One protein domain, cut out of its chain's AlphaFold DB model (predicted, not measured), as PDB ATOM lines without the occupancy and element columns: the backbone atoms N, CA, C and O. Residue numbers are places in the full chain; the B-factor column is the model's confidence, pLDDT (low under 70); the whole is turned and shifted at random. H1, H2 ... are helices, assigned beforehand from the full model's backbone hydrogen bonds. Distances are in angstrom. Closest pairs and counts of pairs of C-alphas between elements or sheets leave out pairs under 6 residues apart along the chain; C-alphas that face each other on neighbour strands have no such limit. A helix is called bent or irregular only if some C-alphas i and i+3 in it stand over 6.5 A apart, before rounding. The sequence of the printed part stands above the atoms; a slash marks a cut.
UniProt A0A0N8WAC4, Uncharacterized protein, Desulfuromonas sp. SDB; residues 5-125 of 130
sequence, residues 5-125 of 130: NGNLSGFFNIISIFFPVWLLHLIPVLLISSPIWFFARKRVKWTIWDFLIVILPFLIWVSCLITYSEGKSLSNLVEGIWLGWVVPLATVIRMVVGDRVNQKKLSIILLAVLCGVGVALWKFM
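What this domain is: This is residues 5 to 125 of the 130 residues of an uncharacterized protein of Desulfuromonas sp. SDB (UniProt A0A0N8WAC4). An elongated pack of helices lies mostly along one axis: long H4 runs between H1b on one side and H5 on the other, while H3 fills a place beside H4 and H5 and short H2 packs on the first part of H5. Helix H1 is bent, and residues 5 to 13 of its arm H1a stick out from the body. The printed part has 121 residues with five named helices, H1 to H5 in order, and no named strand; its class is all helix. The whole is compact, with a radius of gyration of the C-alphas of 15.8 A, and spans 50 by 24 by 24 A.

Where its parts are: H1, residues 5 to 40, was assigned as one helix by its hydrogen bonds but is bent, with C-alphas 17 and 20 6.5 A apart. Its arm H1a, residues 5 to 17, begins at C-alpha 5 (145.676, 137.275, 142.806) and measures 19.5 A. Arm H1b, residues 20 to 40, measures 29.5 A and has a kink of 45 degrees near residue 30. H2 is residues 48 to 52, and H3 is residues 56 to 67, 16.0 A. H4, residues 74 to 100, starts at C-alpha 74 (150.448, 122.508, 123.593) and measures 42.9 A; it has a kink of 33 degrees near residue 94 and is irregular, with C-alphas 96 and 99 7.8 A apart. H5, residues 103 to 124, measures 31.0 A and ends at C-alpha 124 (142.475, 108.522, 120.897).

How they stand to each other: H1a stands at a steep tilt of 53 degrees to H1b and is apart from H2, H3, H4 and H5. H1b touches H4, the same way at a shallow tilt of 13 degrees; their closest C-alphas, of His 25 and Ile 81, are 4.5 A apart. H1b and H5 are apart. H2 touches residues 104 to 111 of H5, closest at the C-alphas of Asp 50 and Ser 107, 5.6 A. H3, H4 and H5 form an up and down bundle, each helix running against the one before. H3 and H4 are a hairpin at a shallow tilt of 28 degrees, touching through residues 57 to 62 and 80 to 83, with C-alphas of Phe 58 and Gly 80 closest at 6.6 A. H4 and H5 are a hairpin at 24 degrees, closest at the C-alphas of Ala 90 and Leu 110, 6.1 A. H3 touches H5, the same way at 30 degrees, with the C-alphas of Pro 57 and Cys 115 closest at 4.2 A. Every O i to N i+4 pair is within hydrogen-bond range in H2, H3 and H5; the counts are 7 of 9 in H1a, 13 of 17 in H1b and 10 of 23 in H4, where 19 of 24 O i to N i+3 pairs are within range.

The domain as a whole: The two C-alphas farthest apart, of Asn 5 and Arg 100, are 53.7 A apart. The printed part has no cut and no long link. The mean pLDDT of the printed part is 92.1, and residues 5 to 6 are under 70.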
ATOM      1  N   ASN A   5     144.849 136.640 143.834       54.75
ATOM      2  CA  ASN A   5     145.676 137.275 142.806       54.75
ATOM      3  C   ASN A   5     146.481 136.271 141.964       54.75
ATOM      4  O   ASN A   5     146.782 136.567 140.812       54.75
ATOM      5  N   GLY A   6     146.778 135.074 142.489       60.38
ATOM      6  CA  GLY A   6     147.440 134.011 141.716       60.38
ATOM      7  C   GLY A   6     146.518 133.301 140.716       60.38
ATOM      8  O   GLY A   6     146.980 132.803 139.695       60.38
ATOM      9  N   ASN A   7     145.205 133.291 140.974       71.81
ATOM     10  CA  ASN A   7     144.235 132.596 140.121       71.81
ATOM     11  C   ASN A   7     143.844 133.409 138.882       71.81
ATOM     12  O   ASN A   7     143.561 132.832 137.833       71.81
ATOM     13  N   LEU A   8     143.834 134.740 138.986       82.38
ATOM     14  CA  LEU A   8     143.423 135.606 137.882       82.38
ATOM     15  C   LEU A   8     144.419 135.559 136.720       82.38
ATOM     16  O   LEU A   8     144.004 135.384 135.577       82.38
ATOM     17  N   SER A   9     145.724 135.647 136.990       85.38
ATOM     18  CA  SER A   9     146.751 135.567 135.942       85.38
ATOM     19  C   SER A   9     146.743 134.211 135.228       85.38
ATOM     20  O   SER A   9     146.776 134.169 134.000       85.38
ATOM     21  N   GLY A  10     146.607 133.108 135.973       83.50
ATOM     22  CA  GLY A  10     146.462 131.768 135.397       83.50
ATOM     23  C   GLY A  10     145.229 131.644 134.499       83.50
ATOM     24  O   GLY A  10     145.314 131.122 133.390       83.50
ATOM     25  N   PHE A  11     144.095 132.199 134.932       83.56
ATOM     26  CA  PHE A  11     142.865 132.221 134.144       83.56
ATOM     27  C   PHE A  11     143.012 133.010 132.833       83.56
ATOM     28  O   PHE A  11     142.620 132.517 131.773       83.56
ATOM     29  N   PHE A  12     143.623 134.199 132.869       88.69
ATOM     30  CA  PHE A  12     143.877 134.983 131.655       88.69
ATOM     31  C   PHE A  12     144.835 134.277 130.688       88.69
ATOM     32  O   PHE A  12     144.635 134.354 129.475       88.69
ATOM     33  N   ASN A  13     145.825 133.543 131.201       88.19
ATOM     34  CA  ASN A  13     146.732 132.749 130.372       88.19
ATOM     35  C   ASN A  13     145.994 131.614 129.649       88.19
ATOM     36  O   ASN A  13     146.168 131.447 128.444       88.19
ATOM     37  N   ILE A  14     145.117 130.889 130.353       87.44
ATOM     38  CA  ILE A  14     144.266 129.847 129.756       87.44
ATOM     39  C   ILE A  14     143.427 130.449 128.624       87.44
ATOM     40  O   ILE A  14     143.473 129.960 127.497       87.44
ATOM     41  N   ILE A  15     142.713 131.548 128.883       89.81
ATOM     42  CA  ILE A  15     141.902 132.210 127.850       89.81
ATOM     43  C   ILE A  15     142.760 132.600 126.647       89.81
ATOM     44  O   ILE A  15     142.375 132.328 125.514       89.81
ATOM     45  N   SER A  16     143.926 133.199 126.886       91.88
ATOM     46  CA  SER A  16     144.813 133.674 125.822       91.88
ATOM     47  C   SER A  16     145.309 132.543 124.917       91.88
ATOM     48  O   SER A  16     145.487 132.761 123.723       91.88
ATOM     49  N   ILE A  17     145.482 131.333 125.459       90.69
ATOM     50  CA  ILE A  17     145.902 130.143 124.705       90.69
ATOM     51  C   ILE A  17     144.731 129.526 123.930       90.69
ATOM     52  O   ILE A  17     144.863 129.218 122.747       90.69
ATOM     53  N   PHE A  18     143.572 129.344 124.569       91.81
ATOM     54  CA  PHE A  18     142.446 128.636 123.945       91.81
ATOM     55  C   PHE A  18     141.615 129.509 123.005       91.81
ATOM     56  O   PHE A  18     140.975 128.982 122.097       91.81
ATOM     57  N   PHE A  19     141.621 130.832 123.182       93.44
ATOM     58  CA  PHE A  19     140.828 131.742 122.357       93.44
ATOM     59  C   PHE A  19     141.230 131.718 120.868       93.44
ATOM     60  O   PHE A  19     140.339 131.545 120.034       93.44
ATOM     61  N   PRO A  20     142.524 131.781 120.486       94.25
ATOM     62  CA  PRO A  20     142.936 131.615 119.090       94.25
ATOM     63  C   PRO A  20     142.530 130.261 118.499       94.25
ATOM     64  O   PRO A  20     142.055 130.197 117.368       94.25
ATOM     65  N   VAL A  21     142.662 129.178 119.271       94.00
ATOM     66  CA  VAL A  21     142.289 127.823 118.832       94.00
ATOM     67  C   VAL A  21     140.783 127.728 118.600       94.00
ATOM     68  O   VAL A  21     140.341 127.155 117.606       94.00
ATOM     69  N   TRP A  22     139.989 128.350 119.474       95.19
ATOM     70  CA  TRP A  22     138.545 128.451 119.304       95.19
ATOM     71  C   TRP A  22     138.174 129.228 118.035       95.19
ATOM     72  O   TRP A  22     137.320 128.776 117.276       95.19
ATOM     73  N   LEU A  23     138.849 130.348 117.746       95.69
ATOM     74  CA  LEU A  23     138.644 131.092 116.497       95.69
ATOM     75  C   LEU A  23     138.989 130.253 115.260       95.69
ATOM     76  O   LEU A  23     138.233 130.267 114.292       95.69
ATOM     77  N   LEU A  24     140.089 129.493 115.291       94.94
ATOM     78  CA  LEU A  24     140.466 128.593 114.197       94.94
ATOM     79  C   LEU A  24     139.447 127.466 114.000       94.94
ATOM     80  O   LEU A  24     139.103 127.158 112.863       94.94
ATOM     81  N   HIS A  25     138.919 126.898 115.087       95.00
ATOM     82  CA  HIS A  25     137.806 125.942 115.063       95.00
ATOM     83  C   HIS A  25     136.549 126.537 114.412       95.00
ATOM     84  O   HIS A  25     135.874 125.853 113.646       95.00
ATOM     85  N   LEU A  26     136.251 127.821 114.641       96.44
ATOM     86  CA  LEU A  26     135.091 128.477 114.029       96.44
ATOM     87  C   LEU A  26     135.192 128.635 112.510       96.44
ATOM     88  O   LEU A  26     134.150 128.691 111.861       96.44
ATOM     89  N   ILE A  27     136.396 128.710 111.934       95.88
ATOM     90  CA  ILE A  27     136.575 128.920 110.489       95.88
ATOM     91  C   ILE A  27     135.849 127.840 109.667       95.88
ATOM     92  O   ILE A  27     134.937 128.205 108.920       95.88
ATOM     93  N   PRO A  28     136.167 126.533 109.790       95.44
ATOM     94  CA  PRO A  28     135.474 125.497 109.024       95.44
ATOM     95  C   PRO A  28     133.985 125.405 109.388       95.44
ATOM     96  O   PRO A  28     133.153 125.213 108.499       95.44
ATOM     97  N   VAL A  29     133.629 125.613 110.662       96.31
ATOM     98  CA  VAL A  29     132.232 125.580 111.119       96.31
ATOM     99  C   VAL A  29     131.404 126.638 110.408       96.31
ATOM    100  O   VAL A  29     130.387 126.323 109.802       96.31
ATOM    101  N   LEU A  30     131.824 127.900 110.464       95.69
ATOM    102  CA  LEU A  30     131.067 129.000 109.881       95.69
ATOM    103  C   LEU A  30     131.108 128.947 108.357       95.69
ATOM    104  O   LEU A  30     130.076 129.158 107.728       95.69
ATOM    105  N   LEU A  31     132.256 128.619 107.762       97.00
ATOM    106  CA  LEU A  31     132.399 128.553 106.310       97.00
ATOM    107  C   LEU A  31     131.447 127.524 105.684       97.00
ATOM    108  O   LEU A  31     130.844 127.801 104.649       97.00
ATOM    109  N   ILE A  32     131.276 126.361 106.323       96.56
ATOM    110  CA  ILE A  32     130.470 125.259 105.782       96.56
ATOM    111  C   ILE A  32     129.031 125.301 106.313       96.56
ATOM    112  O   ILE A  32     128.086 125.153 105.538       96.56
ATOM    113  N   SER A  33     128.822 125.529 107.614       95.75
ATOM    114  CA  SER A  33     127.477 125.511 108.203       95.75
ATOM    115  C   SER A  33     126.665 126.766 107.892       95.75
ATOM    116  O   SER A  33     125.446 126.656 107.791       95.75
ATOM    117  N   SER A  34     127.286 127.936 107.679       95.31
ATOM    118  CA  SER A  34     126.563 129.177 107.346       95.31
ATOM    119  C   SER A  34     125.675 129.053 106.099       95.31
ATOM    120  O   SER A  34     124.467 129.300 106.215       95.31
ATOM    121  N   PRO A  35     126.179 128.615 104.922       95.94
ATOM    122  CA  PRO A  35     125.317 128.444 103.757       95.94
ATOM    123  C   PRO A  35     124.226 127.396 104.009       95.94
ATOM    124  O   PRO A  35     123.081 127.605 103.609       95.94
ATOM    125  N   ILE A  36     124.524 126.310 104.733       94.94
ATOM    126  CA  ILE A  36     123.523 125.281 105.048       94.94
ATOM    127  C   ILE A  36     122.409 125.865 105.923       94.94
ATOM    128  O   ILE A  36     121.232 125.705 105.597       94.94
ATOM    129  N   TRP A  37     122.749 126.590 106.991       94.38
ATOM    130  CA  TRP A  37     121.780 127.276 107.848       94.38
ATOM    131  C   TRP A  37     120.918 128.252 107.053       94.38
ATOM    132  O   TRP A  37     119.693 128.266 107.210       94.38
ATOM    133  N   PHE A  38     121.536 129.019 106.154       94.88
ATOM    134  CA  PHE A  38     120.837 129.976 105.307       94.88
ATOM    135  C   PHE A  38     119.846 129.304 104.348       94.88
ATOM    136  O   PHE A  38     118.699 129.748 104.248       94.88
ATOM    137  N   PHE A  39     120.240 128.228 103.662       93.62
ATOM    138  CA  PHE A  39     119.359 127.532 102.720       93.62
ATOM    139  C   PHE A  39     118.285 126.694 103.423       93.62
ATOM    140  O   PHE A  39     117.134 126.663 102.980       93.62
ATOM    141  N   ALA A  40     118.614 126.065 104.549       92.81
ATOM    142  CA  ALA A  40     117.690 125.204 105.276       92.81
ATOM    143  C   ALA A  40     116.757 125.954 106.247       92.81
ATOM    144  O   ALA A  40     115.809 125.346 106.738       92.81
ATOM    145  N   ARG A  41     116.907 127.277 106.449       91.00
ATOM    146  CA  ARG A  41     116.016 128.095 107.312       91.00
ATOM    147  C   ARG A  41     114.522 128.018 106.976       91.00
ATOM    148  O   ARG A  41     113.695 128.298 107.833       91.00
ATOM    149  N   LYS A  42     114.170 127.682 105.728       89.88
ATOM    150  CA  LYS A  42     112.769 127.525 105.291       89.88
ATOM    151  C   LYS A  42     112.202 126.126 105.562       89.88
ATOM    152  O   LYS A  42     110.990 125.964 105.521       89.88
ATOM    153  N   ARG A  43     113.063 125.127 105.785       87.69
ATOM    154  CA  ARG A  43     112.689 123.712 105.966       87.69
ATOM    155  C   ARG A  43     112.815 123.277 107.426       87.69
ATOM    156  O   ARG A  43     111.905 122.672 107.978       87.69
ATOM    157  N   VAL A  44     113.904 123.677 108.080       91.88
ATOM    158  CA  VAL A  44     114.258 123.257 109.437       91.88
ATOM    159  C   VAL A  44     114.000 124.382 110.437       91.88
ATOM    160  O   VAL A  44     114.451 125.513 110.254       91.88
ATOM    161  N   LYS A  45     113.316 124.060 111.541       92.12
ATOM    162  CA  LYS A  45     113.205 124.953 112.703       92.12
ATOM    163  C   LYS A  45     114.469 124.831 113.551       92.12
ATOM    164  O   LYS A  45     114.606 123.872 114.311       92.12
ATOM    165  N   TRP A  46     115.372 125.795 113.411       92.06
ATOM    166  CA  TRP A  46     116.583 125.883 114.227       92.06
ATOM    167  C   TRP A  46     116.237 126.152 115.691       92.06
ATOM    168  O   TRP A  46     115.430 127.025 116.010       92.06
ATOM    169  N   THR A  47     116.849 125.388 116.584       93.62
ATOM    170  CA  THR A  47     116.711 125.515 118.035       93.62
ATOM    171  C   THR A  47     118.034 125.956 118.644       93.62
ATOM    172  O   THR A  47     119.087 125.808 118.030       93.62
ATOM    173  N   ILE A  48     118.011 126.446 119.888       95.56
ATOM    174  CA  ILE A  48     119.245 126.823 120.594       95.56
ATOM    175  C   ILE A  48     120.261 125.666 120.663       95.56
ATOM    176  O   ILE A  48     121.462 125.889 120.551       95.56
ATOM    177  N   TRP A  49     119.781 124.420 120.748       95.94
ATOM    178  CA  TRP A  49     120.611 123.214 120.771       95.94
ATOM    179  C   TRP A  49     121.437 123.034 119.496       95.94
ATOM    180  O   TRP A  49     122.559 122.548 119.576       95.94
ATOM    181  N   ASP A  50     120.915 123.468 118.344       94.44
ATOM    182  CA  ASP A  50     121.625 123.402 117.062       94.44
ATOM    183  C   ASP A  50     122.794 124.394 116.990       94.44
ATOM    184  O   ASP A  50     123.694 124.201 116.185       94.44
ATOM    185  N   PHE A  51     122.800 125.437 117.824       95.12
ATOM    186  CA  PHE A  51     123.908 126.394 117.914       95.12
ATOM    187  C   PHE A  51     124.904 126.016 119.013       95.12
ATOM    188  O   PHE A  51     126.100 126.263 118.878       95.12
ATOM    189  N   LEU A  52     124.443 125.342 120.075       96.88
ATOM    190  CA  LEU A  52     125.317 124.854 121.144       96.88
ATOM    191  C   LEU A  52     126.366 123.848 120.653       96.88
ATOM    192  O   LEU A  52     127.426 123.746 121.269       96.88
ATOM    193  N   ILE A  53     126.127 123.164 119.530       96.00
ATOM    194  CA  ILE A  53     127.106 122.257 118.908       96.00
ATOM    195  C   ILE A  53     128.406 122.959 118.491       96.00
ATOM    196  O   ILE A  53     129.425 122.299 118.330       96.00
ATOM    197  N   VAL A  54     128.384 124.283 118.306       95.56
ATOM    198  CA  VAL A  54     129.573 125.068 117.946       95.56
ATOM    199  C   VAL A  54     130.494 125.258 119.154       95.56
ATOM    200  O   VAL A  54     131.711 125.331 119.000       95.56
ATOM    201  N   ILE A  55     129.913 125.324 120.357       96.31
ATOM    202  CA  ILE A  55     130.598 125.736 121.587       96.31
ATOM    203  C   ILE A  55     130.868 124.536 122.499       96.31
ATOM    204  O   ILE A  55     132.000 124.326 122.927       96.31
ATOM    205  N   LEU A  56     129.845 123.736 122.809       97.31
ATOM    206  CA  LEU A  56     129.928 122.714 123.856       97.31
ATOM    207  C   LEU A  56     130.928 121.585 123.563       97.31
ATOM    208  O   LEU A  56     131.691 121.262 124.473       97.31
ATOM    209  N   PRO A  57     131.005 121.003 122.348       97.06
ATOM    210  CA  PRO A  57     132.008 119.981 122.049       97.06
ATOM    211  C   PRO A  57     133.442 120.481 122.252       97.06
ATOM    212  O   PRO A  57     134.268 119.766 122.817       97.06
ATOM    213  N   PHE A  58     133.717 121.729 121.858       96.25
ATOM    214  CA  PHE A  58     135.014 122.368 122.065       96.25
ATOM    215  C   PHE A  58     135.301 122.575 123.555       96.25
ATOM    216  O   PHE A  58     136.372 122.205 124.025       96.25
ATOM    217  N   LEU A  59     134.338 123.100 124.321       96.38
ATOM    218  CA  LEU A  59     134.502 123.281 125.767       96.38
ATOM    219  C   LEU A  59     134.742 121.960 126.499       96.38
ATOM    220  O   LEU A  59     135.554 121.921 127.421       96.38
ATOM    221  N   ILE A  60     134.073 120.877 126.097       96.75
ATOM    222  CA  ILE A  60     134.298 119.549 126.678       96.75
ATOM    223  C   ILE A  60     135.703 119.056 126.350       96.75
ATOM    224  O   ILE A  60     136.401 118.609 127.253       96.75
ATOM    225  N   TRP A  61     136.148 119.195 125.100       95.94
ATOM    226  CA  TRP A  61     137.508 118.827 124.710       95.94
ATOM    227  C   TRP A  61     138.568 119.632 125.485       95.94
ATOM    228  O   TRP A  61     139.491 119.040 126.044       95.94
ATOM    229  N   VAL A  62     138.391 120.952 125.632       93.69
ATOM    230  CA  VAL A  62     139.259 121.800 126.472       93.69
ATOM    231  C   VAL A  62     139.234 121.333 127.929       93.69
ATOM    232  O   VAL A  62     140.280 121.224 128.562       93.69
ATOM    233  N   SER A  63     138.052 121.016 128.461       93.62
ATOM    234  CA  SER A  63     137.905 120.534 129.840       93.62
ATOM    235  C   SER A  63     138.644 119.213 130.054       93.62
ATOM    236  O   SER A  63     139.300 119.046 131.082       93.62
ATOM    237  N   CYS A  64     138.592 118.298 129.082       92.75
ATOM    238  CA  CYS A  64     139.376 117.068 129.100       92.75
ATOM    239  C   CYS A  64     140.880 117.364 129.096       92.75
ATOM    240  O   CYS A  64     141.593 116.817 129.930       92.75
ATOM    241  N   LEU A  65     141.350 118.266 128.229       90.88
ATOM    242  CA  LEU A  65     142.766 118.627 128.137       90.88
ATOM    243  C   LEU A  65     143.300 119.256 129.437       90.88
ATOM    244  O   LEU A  65     144.382 118.899 129.889       90.88
ATOM    245  N   ILE A  66     142.531 120.159 130.055       89.25
ATOM    246  CA  ILE A  66     142.917 120.838 131.304       89.25
ATOM    247  C   ILE A  66     142.889 119.871 132.496       89.25
ATOM    248  O   ILE A  66     143.748 119.944 133.372       89.25
ATOM    249  N   THR A  67     141.896 118.979 132.550       90.69
ATOM    250  CA  THR A  67     141.706 118.072 133.696       90.69
ATOM    251  C   THR A  67     142.632 116.859 133.629       90.69
ATOM    252  O   THR A  67     143.078 116.365 134.663       90.69
ATOM    253  N   TYR A  68     142.934 116.374 132.424       87.56
ATOM    254  CA  TYR A  68     143.651 115.125 132.201       87.56
ATOM    255  C   TYR A  68     144.835 115.352 131.252       87.56
ATOM    256  O   TYR A  68     144.732 115.224 130.030       87.56
ATOM    257  N   SER A  69     145.992 115.665 131.837       72.88
ATOM    258  CA  SER A  69     147.257 115.875 131.122       72.88
ATOM    259  C   SER A  69     147.951 114.541 130.804       72.88
ATOM    260  O   SER A  69     149.070 114.301 131.239       72.88
ATOM    261  N   GLU A  70     147.281 113.621 130.097       80.69
ATOM    262  CA  GLU A  70     147.804 112.282 129.733       80.69
ATOM    263  C   GLU A  70     148.994 112.350 128.731       80.69
ATOM    264  O   GLU A  70     148.964 111.741 127.667       80.69
ATOM    265  N   GLY A  71     150.042 113.128 129.029       77.88
ATOM    266  CA  GLY A  71     151.190 113.360 128.148       77.88
ATOM    267  C   GLY A  71     150.881 114.258 126.947       77.88
ATOM    268  O   GLY A  71     151.627 114.242 125.970       77.88
ATOM    269  N   LYS A  72     149.778 115.014 126.990       84.06
ATOM    270  CA  LYS A  72     149.418 115.969 125.936       84.06
ATOM    271  C   LYS A  72     150.174 117.279 126.120       84.06
ATOM    272  O   LYS A  72     150.232 117.808 127.228       84.06
ATOM    273  N   SER A  73     150.704 117.801 125.024       87.19
ATOM    274  CA  SER A  73     151.410 119.078 124.992       87.19
ATOM    275  C   SER A  73     150.547 120.184 124.381       87.19
ATOM    276  O   SER A  73     149.425 119.947 123.919       87.19
ATOM    277  N   LEU A  74     151.082 121.405 124.321       83.56
ATOM    278  CA  LEU A  74     150.448 122.508 123.593       83.56
ATOM    279  C   LEU A  74     150.322 122.233 122.085       83.56
ATOM    280  O   LEU A  74     149.404 122.750 121.448       83.56
ATOM    281  N   SER A  75     151.162 121.372 121.507       86.25
ATOM    282  CA  SER A  75     151.050 120.965 120.099       86.25
ATOM    283  C   SER A  75     149.734 120.226 119.815       86.25
ATOM    284  O   SER A  75     149.197 120.310 118.709       86.25
ATOM    285  N   ASN A  76     149.139 119.573 120.823       89.25
ATOM    286  CA  ASN A  76     147.824 118.933 120.717       89.25
ATOM    287  C   ASN A  76     146.659 119.937 120.608       89.25
ATOM    288  O   ASN A  76     145.521 119.528 120.393       89.25
ATOM    289  N   LEU A  77     146.898 121.253 120.676       88.62
ATOM    290  CA  LEU A  77     145.855 122.255 120.421       88.62
ATOM    291  C   LEU A  77     145.272 122.170 119.002       88.62
ATOM    292  O   LEU A  77     144.111 122.521 118.790       88.62
ATOM    293  N   VAL A  78     146.037 121.634 118.044       90.00
ATOM    294  CA  VAL A  78     145.559 121.367 116.678       90.00
ATOM    295  C   VAL A  78     144.376 120.388 116.647       90.00
ATOM    296  O   VAL A  78     143.553 120.447 115.735       90.00
ATOM    297  N   GLU A  79     144.231 119.526 117.661       90.25
ATOM    298  CA  GLU A  79     143.112 118.584 117.782       90.25
ATOM    299  C   GLU A  79     141.759 119.301 117.827       90.25
ATOM    300  O   GLU A  79     140.791 118.859 117.205       90.25
ATOM    301  N   GLY A  80     141.709 120.458 118.497       88.75
ATOM    302  CA  GLY A  80     140.508 121.279 118.601       88.75
ATOM    303  C   GLY A  80     140.005 121.786 117.246       88.75
ATOM    304  O   GLY A  80     138.806 121.977 117.074       88.75
ATOM    305  N   ILE A  81     140.887 121.934 116.251       92.44
ATOM    306  CA  ILE A  81     140.514 122.363 114.894       92.44
ATOM    307  C   ILE A  81     139.744 121.252 114.166       92.44
ATOM    308  O   ILE A  81     138.820 121.538 113.403       92.44
ATOM    309  N   TRP A  82     140.064 119.980 114.428       93.94
ATOM    310  CA  TRP A  82     139.369 118.845 113.813       93.94
ATOM    311  C   TRP A  82     137.895 118.776 114.212       93.94
ATOM    312  O   TRP A  82     137.065 118.402 113.386       93.94
ATOM    313  N   LEU A  83     137.534 119.221 115.422       93.94
ATOM    314  CA  LEU A  83     136.126 119.342 115.820       93.94
ATOM    315  C   LEU A  83     135.336 120.262 114.889       93.94
ATOM    316  O   LEU A  83     134.173 119.981 114.587       93.94
ATOM    317  N   GLY A  84     135.972 121.315 114.379       94.44
ATOM    318  CA  GLY A  84     135.340 122.280 113.489       94.44
ATOM    319  C   GLY A  84     134.933 121.684 112.147       94.44
ATOM    320  O   GLY A  84     133.956 122.123 111.547       94.44
ATOM    321  N   TRP A  85     135.614 120.624 111.715       95.25
ATOM    322  CA  TRP A  85     135.269 119.867 110.513       95.25
ATOM    323  C   TRP A  85     134.119 118.880 110.728       95.25
ATOM    324  O   TRP A  85     133.401 118.558 109.782       95.25
ATOM    325  N   VAL A  86     133.906 118.416 111.961       95.69
ATOM    326  CA  VAL A  86     132.846 117.447 112.279       95.69
ATOM    327  C   VAL A  86     131.495 118.137 112.489       95.69
ATOM    328  O   VAL A  86     130.458 117.595 112.110       95.69
ATOM    329  N   VAL A  87     131.477 119.351 113.047       95.69
ATOM    330  CA  VAL A  87     130.233 120.101 113.318       95.69
ATOM    331  C   VAL A  87     129.338 120.276 112.072       95.69
ATOM    332  O   VAL A  87     128.134 120.015 112.186       95.69
ATOM    333  N   PRO A  88     129.853 120.631 110.876       96.44
ATOM    334  CA  PRO A  88     129.034 120.729 109.670       96.44
ATOM    335  C   PRO A  88     128.290 119.444 109.302       96.44
ATOM    336  O   PRO A  88     127.185 119.519 108.762       96.44
ATOM    337  N   LEU A  89     128.822 118.264 109.645       96.25
ATOM    338  CA  LEU A  89     128.135 116.993 109.406       96.25
ATOM    339  C   LEU A  89     126.813 116.926 110.174       96.25
ATOM    340  O   LEU A  89     125.797 116.515 109.616       96.25
ATOM    341  N   ALA A  90     126.784 117.402 111.422       95.75
ATOM    342  CA  ALA A  90     125.546 117.491 112.189       95.75
ATOM    343  C   ALA A  90     124.551 118.462 111.538       95.75
ATOM    344  O   ALA A  90     123.356 118.169 111.478       95.75
ATOM    345  N   THR A  91     125.030 119.584 110.990       94.25
ATOM    346  CA  THR A  91     124.190 120.537 110.251       94.25
ATOM    347  C   THR A  91     123.595 119.913 108.979       94.25
ATOM    348  O   THR A  91     122.404 120.087 108.713       94.25
ATOM    349  N   VAL A  92     124.375 119.121 108.231       95.38
ATOM    350  CA  VAL A  92     123.894 118.366 107.059       95.38
ATOM    351  C   VAL A  92     122.854 117.321 107.466       95.38
ATOM    352  O   VAL A  92     121.772 117.281 106.879       95.38
ATOM    353  N   ILE A  93     123.126 116.516 108.500       95.19
ATOM    354  CA  ILE A  93     122.167 115.527 109.022       95.19
ATOM    355  C   ILE A  93     120.856 116.219 109.402       95.19
ATOM    356  O   ILE A  93     119.770 115.734 109.079       95.19
ATOM    357  N   ARG A  94     120.944 117.394 110.035       93.38
ATOM    358  CA  ARG A  94     119.777 118.187 110.418       93.38
ATOM    359  C   ARG A  94     118.945 118.623 109.219       93.38
ATOM    360  O   ARG A  94     117.724 118.506 109.272       93.38
ATOM    361  N   MET A  95     119.599 119.079 108.153       93.50
ATOM    362  CA  MET A  95     118.947 119.468 106.902       93.50
ATOM    363  C   MET A  95     118.244 118.289 106.218       93.50
ATOM    364  O   MET A  95     117.161 118.466 105.671       93.50
ATOM    365  N   VAL A  96     118.846 117.096 106.235       93.81
ATOM    366  CA  VAL A  96     118.312 115.912 105.535       93.81
ATOM    367  C   VAL A  96     117.173 115.246 106.311       93.81
ATOM    368  O   VAL A  96     116.197 114.789 105.717       93.81
ATOM    369  N   VAL A  97     117.296 115.164 107.638       92.69
ATOM    370  CA  VAL A  97     116.396 114.365 108.487       92.69
ATOM    371  C   VAL A  97     115.337 115.217 109.182       92.69
ATOM    372  O   VAL A  97     114.305 114.678 109.577       92.69
ATOM    373  N   GLY A  98     115.573 116.524 109.350       80.38
ATOM    374  CA  GLY A  98     114.852 117.357 110.310       80.38
ATOM    375  C   GLY A  98     113.338 117.210 110.250       80.38
ATOM    376  O   GLY A  98     112.707 116.973 111.275       80.38
ATOM    377  N   ASP A  99     112.771 117.260 109.054       85.25
ATOM    378  CA  ASP A  99     111.327 117.302 108.815       85.25
ATOM    379  C   ASP A  99     110.632 115.963 109.127       85.25
ATOM    380  O   ASP A  99     109.414 115.908 109.268       85.25
ATOM    381  N   ARG A 100     111.407 114.877 109.254       89.06
ATOM    382  CA  ARG A 100     110.917 113.503 109.443       89.06
ATOM    383  C   ARG A 100     110.880 113.064 110.906       89.06
ATOM    384  O   ARG A 100     110.322 112.014 111.207       89.06
ATOM    385  N   VAL A 101     111.510 113.814 111.809       93.06
ATOM    386  CA  VAL A 101     111.695 113.413 113.212       93.06
ATOM    387  C   VAL A 101     111.431 114.564 114.175       93.06
ATOM    388  O   VAL A 101     111.318 115.728 113.795       93.06
ATOM    389  N   ASN A 102     111.370 114.252 115.471       93.69
ATOM    390  CA  ASN A 102     111.309 115.285 116.497       93.69
ATOM    391  C   ASN A 102     112.595 116.131 116.480       93.69
ATOM    392  O   ASN A 102     113.663 115.692 116.908       93.69
ATOM    393  N   GLN A 103     112.442 117.363 116.002       91.56
ATOM    394  CA  GLN A 103     113.487 118.357 115.770       91.56
ATOM    395  C   GLN A 103     114.368 118.571 117.017       91.56
ATOM    396  O   GLN A 103     115.586 118.435 116.950       91.56
ATOM    397  N   LYS A 104     113.751 118.802 118.185       93.88
ATOM    398  CA  LYS A 104     114.466 119.026 119.453       93.88
ATOM    399  C   LYS A 104     115.247 117.786 119.893       93.88
ATOM    400  O   LYS A 104     116.400 117.903 120.297       93.88
ATOM    401  N   LYS A 105     114.626 116.602 119.817       95.31
ATOM    402  CA  LYS A 105     115.278 115.338 120.194       95.31
ATOM    403  C   LYS A 105     116.502 115.074 119.315       95.31
ATOM    404  O   LYS A 105     117.547 114.716 119.846       95.31
ATOM    405  N   LEU A 106     116.393 115.298 118.002       95.62
ATOM    406  CA  LEU A 106     117.516 115.137 117.076       95.62
ATOM    407  C   LEU A 106     118.664 116.106 117.396       95.62
ATOM    408  O   LEU A 106     119.804 115.664 117.471       95.62
ATOM    409  N   SER A 107     118.380 117.390 117.643       95.75
ATOM    410  CA  SER A 107     119.411 118.375 118.007       95.75
ATOM    411  C   SER A 107     120.166 117.992 119.284       95.75
ATOM    412  O   SER A 107     121.389 118.088 119.322       95.75
ATOM    413  N   ILE A 108     119.459 117.510 120.314       97.06
ATOM    414  CA  ILE A 108     120.078 117.051 121.569       97.06
ATOM    415  C   ILE A 108     120.960 115.820 121.331       97.06
ATOM    416  O   ILE A 108     122.067 115.756 121.859       97.06
ATOM    417  N   ILE A 109     120.498 114.858 120.523       97.19
ATOM    418  CA  ILE A 109     121.286 113.667 120.178       97.19
ATOM    419  C   ILE A 109     122.554 114.067 119.421       97.19
ATOM    420  O   ILE A 109     123.636 113.626 119.791       97.19
ATOM    421  N   LEU A 110     122.444 114.922 118.400       97.25
ATOM    422  CA  LEU A 110     123.597 115.389 117.625       97.25
ATOM    423  C   LEU A 110     124.604 116.138 118.498       97.25
ATOM    424  O   LEU A 110     125.803 115.903 118.383       97.25
ATOM    425  N   LEU A 111     124.120 116.991 119.401       97.81
ATOM    426  CA  LEU A 111     124.961 117.659 120.383       97.81
ATOM    427  C   LEU A 111     125.698 116.645 121.268       97.81
ATOM    428  O   LEU A 111     126.917 116.716 121.374       97.81
ATOM    429  N   ALA A 112     124.985 115.682 121.858       98.19
ATOM    430  CA  ALA A 112     125.591 114.652 122.700       98.19
ATOM    431  C   ALA A 112     126.634 113.817 121.937       98.19
ATOM    432  O   ALA A 112     127.709 113.545 122.467       98.19
ATOM    433  N   VAL A 113     126.349 113.465 120.679       98.12
ATOM    434  CA  VAL A 113     127.285 112.754 119.797       98.12
ATOM    435  C   VAL A 113     128.539 113.587 119.548       98.12
ATOM    436  O   VAL A 113     129.637 113.074 119.727       98.12
ATOM    437  N   LEU A 114     128.410 114.869 119.192       97.88
ATOM    438  CA  LEU A 114     129.564 115.742 118.956       97.88
ATOM    439  C   LEU A 114     130.397 115.966 120.223       97.88
ATOM    440  O   LEU A 114     131.623 115.978 120.154       97.88
ATOM    441  N   CYS A 115     129.757 116.082 121.387       98.12
ATOM    442  CA  CYS A 115     130.452 116.096 122.671       98.12
ATOM    443  C   CYS A 115     131.246 114.797 122.892       98.12
ATOM    444  O   CYS A 115     132.409 114.846 123.286       98.12
ATOM    445  N   GLY A 116     130.645 113.645 122.577       97.94
ATOM    446  CA  GLY A 116     131.326 112.349 122.587       97.94
ATOM    447  C   GLY A 116     132.511 112.290 121.620       97.94
ATOM    448  O   GLY A 116     133.563 111.779 121.990       97.94
ATOM    449  N   VAL A 117     132.389 112.876 120.422       97.06
ATOM    450  CA  VAL A 117     133.506 113.018 119.471       97.06
ATOM    451  C   VAL A 117     134.630 113.872 120.062       97.06
ATOM    452  O   VAL A 117     135.789 113.515 119.898       97.06
ATOM    453  N   GLY A 118     134.320 114.946 120.793       96.06
ATOM    454  CA  GLY A 118     135.322 115.744 121.514       96.06
ATOM    455  C   GLY A 118     136.121 114.922 122.520       96.06
ATOM    456  O   GLY A 118     137.349 114.942 122.496       96.06
ATOM    457  N   VAL A 119     135.437 114.126 123.346       96.81
ATOM    458  CA  VAL A 119     136.101 113.207 124.286       96.81
ATOM    459  C   VAL A 119     136.922 112.152 123.541       96.81
ATOM    460  O   VAL A 119     138.051 111.866 123.929       96.81
ATOM    461  N   ALA A 120     136.385 111.588 122.456       95.81
ATOM    462  CA  ALA A 120     137.069 110.574 121.660       95.81
ATOM    463  C   ALA A 120     138.337 111.126 120.989       95.81
ATOM    464  O   ALA A 120     139.376 110.476 121.046       95.81
ATOM    465  N   LEU A 121     138.285 112.327 120.408       94.50
ATOM    466  CA  LEU A 121     139.459 112.989 119.834       94.50
ATOM    467  C   LEU A 121     140.539 113.192 120.894       94.50
ATOM    468  O   LEU A 121     141.683 112.806 120.671       94.50
ATOM    469  N   TRP A 122     140.164 113.697 122.073       93.94
ATOM    470  CA  TRP A 122     141.102 113.819 123.185       93.94
ATOM    471  C   TRP A 122     141.689 112.454 123.586       93.94
ATOM    472  O   TRP A 122     142.900 112.341 123.742       93.94
ATOM    473  N   LYS A 123     140.875 111.400 123.705       94.38
ATOM    474  CA  LYS A 123     141.355 110.105 124.208       94.38
ATOM    475  C   LYS A 123     142.208 109.324 123.207       94.38
ATOM    476  O   LYS A 123     143.133 108.630 123.617       94.38
ATOM    477  N   PHE A 124     141.868 109.378 121.920       93.50
ATOM    478  CA  PHE A 124     142.475 108.522 120.897       93.50
ATOM    479  C   PHE A 124     143.589 109.197 120.095       93.50
ATOM    480  O   PHE A 124     144.371 108.490 119.465       93.50
ATOM    481  N   MET A 125     143.690 110.532 120.098       90.31
ATOM    482  CA  MET A 125     144.825 111.194 119.458       90.31
ATOM    483  C   MET A 125     146.066 111.137 120.360       90.31
ATOM    484  O   MET A 125     145.983 111.539 121.526       90.31
TER     485      MET A 125